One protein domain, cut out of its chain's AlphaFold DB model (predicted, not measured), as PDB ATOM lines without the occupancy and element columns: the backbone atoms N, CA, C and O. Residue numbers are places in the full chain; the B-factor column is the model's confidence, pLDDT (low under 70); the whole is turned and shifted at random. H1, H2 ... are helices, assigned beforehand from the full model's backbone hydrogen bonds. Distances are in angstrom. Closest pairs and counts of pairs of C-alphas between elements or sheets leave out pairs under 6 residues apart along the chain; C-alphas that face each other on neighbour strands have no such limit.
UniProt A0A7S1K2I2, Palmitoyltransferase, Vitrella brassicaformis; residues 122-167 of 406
ATOM      1  N   GLN A 122      62.187 417.329  25.264       86.50
ATOM      2  CA  GLN A 122      60.887 416.672  25.082       86.50
ATOM      3  C   GLN A 122      60.847 415.848  23.789       86.50
ATOM      4  O   GLN A 122      60.276 414.759  23.766       86.50
ATOM      5  N   GLN A 123      61.468 416.343  22.716       89.31
ATOM      6  CA  GLN A 123      61.566 415.625  21.450       89.31
ATOM      7  C   GLN A 123      62.461 414.385  21.563       89.31
ATOM      8  O   GLN A 123      62.088 413.327  21.060       89.31
ATOM      9  N   GLN A 124      63.590 414.480  22.269       91.19
ATOM     10  CA  GLN A 124      64.456 413.333  22.557       91.19
ATOM     11  C   GLN A 124      63.734 412.257  23.374       91.19
ATOM     12  O   GLN A 124      63.847 411.076  23.055       91.19
ATOM     13  N   ILE A 125      62.953 412.644  24.387       89.06
ATOM     14  CA  ILE A 125      62.146 411.690  25.162       89.06
ATOM     15  C   ILE A 125      61.139 410.981  24.257       89.06
ATOM     16  O   ILE A 125      61.074 409.755  24.274       89.06
ATOM     17  N   ARG A 126      60.410 411.722  23.411       91.00
ATOM     18  CA  ARG A 126      59.448 411.129  22.467       91.00
ATOM     19  C   ARG A 126      60.106 410.139  21.503       91.00
ATOM     20  O   ARG A 126      59.515 409.097  21.222       91.00
ATOM     21  N   ASP A 127      61.311 410.440  21.019       94.25
ATOM     22  CA  ASP A 127      62.070 409.539  20.146       94.25
ATOM     23  C   ASP A 127      62.495 408.256  20.882       94.25
ATOM     24  O   ASP A 127      62.237 407.147  20.409       94.25
ATOM     25  N   ILE A 128      63.050 408.384  22.092       92.12
ATOM     26  CA  ILE A 128      63.441 407.239  22.928       92.12
ATOM     27  C   ILE A 128      62.225 406.368  23.264       92.12
ATOM     28  O   ILE A 128      62.285 405.146  23.120       92.12
ATOM     29  N   GLU A 129      61.101 406.969  23.650       91.62
ATOM     30  CA  GLU A 129      59.844 406.258  23.908       91.62
ATOM     31  C   GLU A 129      59.301 405.566  22.652       91.62
ATOM     32  O   GLU A 129      58.751 404.464  22.726       91.62
ATOM     33  N   GLY A 130      59.440 406.196  21.483       91.88
ATOM     34  CA  GLY A 130      59.106 405.600  20.191       91.88
ATOM     35  C   GLY A 130      59.936 404.347  19.915       91.88
ATOM     36  O   GLY A 130      59.381 403.274  19.663       91.88
ATOM     37  N   ARG A 131      61.262 404.452  20.054       90.88
ATOM     38  CA  ARG A 131      62.199 403.331  19.872       90.88
ATOM     39  C   ARG A 131      61.957 402.214  20.884       90.88
ATOM     40  O   ARG A 131      61.953 401.044  20.510       90.88
ATOM     41  N   MET A 132      61.694 402.555  22.144       90.88
ATOM     42  CA  MET A 132      61.397 401.583  23.196       90.88
ATOM     43  C   MET A 132      60.098 400.824  22.912       90.88
ATOM     44  O   MET A 132      60.080 399.600  23.022       90.88
ATOM     45  N   ARG A 133      59.026 401.508  22.484       89.19
ATOM     46  CA  ARG A 133      57.762 400.854  22.094       89.19
ATOM     47  C   ARG A 133      57.953 399.884  20.931       89.19
ATOM     48  O   ARG A 133      57.448 398.764  20.990       89.19
ATOM     49  N   TRP A 134      58.717 400.286  19.918       88.75
ATOM     50  CA  TRP A 134      59.029 399.427  18.777       88.75
ATOM     51  C   TRP A 134      59.842 398.188  19.188       88.75
ATOM     52  O   TRP A 134      59.461 397.062  18.863       88.75
ATOM     53  N   LEU A 135      60.901 398.369  19.986       91.56
ATOM     54  CA  LEU A 135      61.711 397.260  20.504       91.56
ATOM     55  C   LEU A 135      60.886 396.305  21.374       91.56
ATOM     56  O   LEU A 135      60.989 395.088  21.231       91.56
ATOM     57  N   MET A 136      60.026 396.837  22.246       89.69
ATOM     58  CA  MET A 136      59.164 396.030  23.112       89.69
ATOM     59  C   MET A 136      58.171 395.185  22.311       89.69
ATOM     60  O   MET A 136      57.906 394.045  22.694       89.69
ATOM     61  N   ALA A 137      57.658 395.693  21.184       86.25
ATOM     62  CA  ALA A 137      56.796 394.916  20.299       86.25
ATOM     63  C   ALA A 137      57.533 393.684  19.742       86.25
ATOM     64  O   ALA A 137      57.010 392.572  19.865       86.25
ATOM     65  N   GLY A 138      58.763 393.858  19.243       90.12
ATOM     66  CA  GLY A 138      59.609 392.763  18.751       90.12
ATOM     67  C   GLY A 138      60.011 391.766  19.845       90.12
ATOM     68  O   GLY A 138      59.829 390.562  19.695       90.12
ATOM     69  N   VAL A 139      60.454 392.252  21.008       91.06
ATOM     70  CA  VAL A 139      60.791 391.382  22.152       91.06
ATOM     71  C   VAL A 139      59.565 390.596  22.628       91.06
ATOM     72  O   VAL A 139      59.674 389.429  23.013       91.06
ATOM     73  N   SER A 140      58.376 391.208  22.605       87.50
ATOM     74  CA  SER A 140      57.139 390.528  22.992       87.50
ATOM     75  C   SER A 140      56.754 389.416  22.013       87.50
ATOM     76  O   SER A 140      56.333 388.350  22.464       87.50
ATOM     77  N   SER A 141      56.906 389.628  20.699       89.00
ATOM     78  CA  SER A 141      56.583 388.608  19.696       89.00
ATOM     79  C   SER A 141      57.546 387.431  19.787       89.00
ATOM     80  O   SER A 141      57.094 386.288  19.816       89.00
ATOM     81  N   GLU A 142      58.839 387.701  19.959       91.62
ATOM     82  CA  GLU A 142      59.858 386.664  20.097       91.62
ATOM     83  C   GLU A 142      59.642 385.823  21.365       91.62
ATOM     84  O   GLU A 142      59.665 384.593  21.315       91.62
ATOM     85  N   ARG A 143      59.333 386.453  22.511       89.56
ATOM     86  CA  ARG A 143      58.987 385.726  23.749       89.56
ATOM     87  C   ARG A 143      57.768 384.821  23.566       89.56
ATOM     88  O   ARG A 143      57.780 383.691  24.052       89.56
ATOM     89  N   ARG A 144      56.730 385.294  22.864       90.50
ATOM     90  CA  ARG A 144      55.540 384.484  22.553       90.50
ATOM     91  C   ARG A 144      55.897 383.286  21.678       90.50
ATOM     92  O   ARG A 144      55.514 382.168  22.009       90.50
ATOM     93  N   GLN A 145      56.667 383.504  20.613       92.44
ATOM     94  CA  GLN A 145      57.111 382.438  19.712       92.44
ATOM     95  C   GLN A 145      57.958 381.389  20.437       92.44
ATOM     96  O   GLN A 145      57.711 380.200  20.266       92.44
ATOM     97  N   ARG A 146      58.885 381.802  21.316       92.25
ATOM     98  CA  ARG A 146      59.682 380.874  22.138       92.25
ATOM     99  C   ARG A 146      58.807 380.000  23.038       92.25
ATOM    100  O   ARG A 146      59.029 378.796  23.113       92.25
ATOM    101  N   LEU A 147      57.797 380.577  23.692       89.62
ATOM    102  CA  LEU A 147      56.864 379.809  24.523       89.62
ATOM    103  C   LEU A 147      56.046 378.814  23.690       89.62
ATOM    104  O   LEU A 147      55.884 377.669  24.102       89.62
ATOM    105  N   ILE A 148      55.569 379.220  22.512       90.56
ATOM    106  CA  ILE A 148      54.833 378.336  21.595       90.56
ATOM    107  C   ILE A 148      55.732 377.192  21.109       90.56
ATOM    108  O   ILE A 148      55.318 376.037  21.169       90.56
ATOM    109  N   ALA A 149      56.973 377.489  20.715       91.69
ATOM    110  CA  ALA A 149      57.953 376.491  20.288       91.69
ATOM    111  C   ALA A 149      58.286 375.474  21.396       91.69
ATOM    112  O   ALA A 149      58.533 374.308  21.112       91.69
ATOM    113  N   GLN A 150      58.236 375.891  22.665       90.19
ATOM    114  CA  GLN A 150      58.395 375.018  23.836       90.19
ATOM    115  C   GLN A 150      57.115 374.249  24.220       90.19
ATOM    116  O   GLN A 150      57.079 373.611  25.271       90.19
ATOM    117  N   GLY A 151      56.036 374.345  23.435       88.25
ATOM    118  CA  GLY A 151      54.747 373.718  23.748       88.25
ATOM    119  C   GLY A 151      53.973 374.397  24.886       88.25
ATOM    120  O   GLY A 151      52.989 373.856  25.378       88.25
ATOM    121  N   ARG A 152      54.367 375.605  25.311       89.75
ATOM    122  CA  ARG A 152      53.745 376.367  26.416       89.75
ATOM    123  C   ARG A 152      52.608 377.274  25.933       89.75
ATOM    124  O   ARG A 152      52.366 378.342  26.500       89.75
ATOM    125  N   GLY A 153      51.897 376.853  24.886       88.31
ATOM    126  CA  GLY A 153      50.797 377.611  24.286       88.31
ATOM    127  C   GLY A 153      49.649 377.868  25.266       88.31
ATOM    128  O   GLY A 153      49.130 378.978  25.322       88.31
ATOM    129  N   GLU A 154      49.309 376.887  26.105       87.00
ATOM    130  CA  GLU A 154      48.245 377.028  27.108       87.00
ATOM    131  C   GLU A 154      48.613 378.029  28.217       87.00
ATOM    132  O   GLU A 154      47.798 378.865  28.608       87.00
ATOM    133  N   TYR A 155      49.869 378.012  28.676       89.81
ATOM    134  CA  TYR A 155      50.392 379.011  29.613       89.81
ATOM    135  C   TYR A 155      50.295 380.421  29.023       89.81
ATOM    136  O   TYR A 155      49.805 381.339  29.685       89.81
ATOM    137  N   LEU A 156      50.700 380.581  27.759       90.94
ATOM    138  CA  LEU A 156      50.601 381.854  27.057       90.94
ATOM    139  C   LEU A 156      49.141 382.305  26.903       90.94
ATOM    140  O   LEU A 156      48.833 383.463  27.174       90.94
ATOM    141  N   ASN A 157      48.235 381.401  26.530       90.75
ATOM    142  CA  ASN A 157      46.809 381.699  26.410       90.75
ATOM    143  C   ASN A 157      46.220 382.181  27.747       90.75
ATOM    144  O   ASN A 157      45.513 383.185  27.798       90.75
ATOM    145  N   ASN A 158      46.579 381.535  28.859       89.44
ATOM    146  CA  ASN A 158      46.140 381.956  30.191       89.44
ATOM    147  C   ASN A 158      46.683 383.338  30.589       89.44
ATOM    148  O   ASN A 158      45.978 384.093  31.256       89.44
ATOM    149  N   ILE A 159      47.893 383.710  30.155       91.06
ATOM    150  CA  ILE A 159      48.408 385.077  30.340       91.06
ATOM    151  C   ILE A 159      47.593 386.077  29.519       91.06
ATOM    152  O   ILE A 159      47.143 387.083  30.059       91.06
ATOM    153  N   LEU A 160      47.395 385.803  28.227       90.25
ATOM    154  CA  LEU A 160      46.723 386.721  27.301       90.25
ATOM    155  C   LEU A 160      45.243 386.925  27.647       90.25
ATOM    156  O   LEU A 160      44.719 388.021  27.485       90.25
ATOM    157  N   THR A 161      44.584 385.891  28.169       90.69
ATOM    158  CA  THR A 161      43.182 385.941  28.620       90.69
ATOM    159  C   THR A 161      43.016 386.469  30.049       90.69
ATOM    160  O   THR A 161      41.894 386.533  30.550       90.69
ATOM    161  N   GLY A 162      44.106 386.830  30.739       89.25
ATOM    162  CA  GLY A 162      44.065 387.345  32.112       89.25
ATOM    163  C   GLY A 162      43.792 386.287  33.193       89.25
ATOM    164  O   GLY A 162      43.567 386.630  34.355       89.25
ATOM    165  N   LYS A 163      43.847 384.989  32.869       87.94
ATOM    166  CA  LYS A 163      43.648 383.863  33.803       87.94
ATOM    167  C   LYS A 163      44.900 383.568  34.645       87.94
ATOM    168  O   LYS A 163      45.405 382.446  34.691       87.94
ATOM    169  N   LEU A 164      45.384 384.567  35.385       86.62
ATOM    170  CA  LEU A 164      46.654 384.496  36.127       86.62
ATOM    171  C   LEU A 164      46.660 383.493  37.298       86.62
ATOM    172  O   LEU A 164      47.714 382.988  37.675       86.62
ATOM    173  N   LYS A 165      45.499 383.152  37.876       82.12
ATOM    174  CA  LYS A 165      45.422 382.171  38.982       82.12
ATOM    175  C   LYS A 165      45.784 380.740  38.550       82.12
ATOM    176  O   LYS A 165      46.151 379.926  39.397       82.12
ATOM    177  N   GLY A 166      45.667 380.440  37.256       81.81
ATOM    178  CA  GLY A 166      45.903 379.118  36.675       81.81
ATOM    179  C   GLY A 166      47.324 378.896  36.163       81.81
ATOM    180  O   GLY A 166      47.552 377.917  35.462       81.81
ATOM    181  N   ILE A 167      48.282 379.775  36.468       89.12
ATOM    182  CA  ILE A 167      49.653 379.678  35.950       89.12
ATOM    183  C   ILE A 167      50.702 379.778  37.056       89.12
ATOM    184  O   ILE A 167      50.465 380.317  38.136       89.12
TER     185      ILE A 167
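AT A GLANCE: This is residues 122 to 167 of the 406 residues of the protein "Palmitoyltransferase" of Vitrella brassicaformis (UniProt A0A7S1K2I2). One long, straight helix, H1, makes the length of the model, and after its last residue, Ala 149, the backbone folds back into a short helix, H2, followed by a looping tail, residues 161 to 167, in an outline like a J. Residues 122 to 142 of H1 stick out free as a long arm, while H2 packs on the other end of H1 as the short arm of a lopsided helical hairpin. The printed part has 46 residues with two named helices, H1 then H2, and no named strand; the class is all helix. It is extended, with a radius of gyration of the C-alphas of 14.7 A, and flat, spanning 42 by 23 by 10 A.

IN THESE COORDINATES: H1 is residues 122 to 149, 40.6 A from first to last C-alpha; it begins with C-alpha 122 at (60.887, 416.672, 25.082) and ends with C-alpha 149 at (57.953, 376.491, 20.288). H2 is residues 153 to 160, 10.4 A long, and ends with C-alpha 160 at (46.723, 386.721, 27.301).

HOW THE PARTS SIT: H1 touches H2 with residues 144 to 148 alone. The closest C-alphas of the two are those of Leu 147 and Gly 153, 6.5 A apart. Their lines stand at a shallow tilt of 32 degrees and they run opposite ways, a helical hairpin. Their centres are 19.8 A apart. In H1 and H2 every O i to N i+4 pair is within hydrogen-bond range.

THE WHOLE: The two C-alphas farthest apart are those of Gln 122 and Gly 151, 43.4 A. The C-alphas of Gln 122 and Ile 167, the first and last printed, are 40.2 A apart. The link from H1 to H2, 3 residues, is tight. The printed part has no cut. The mean pLDDT of the printed part is 89.6, and no printed residue is under 70.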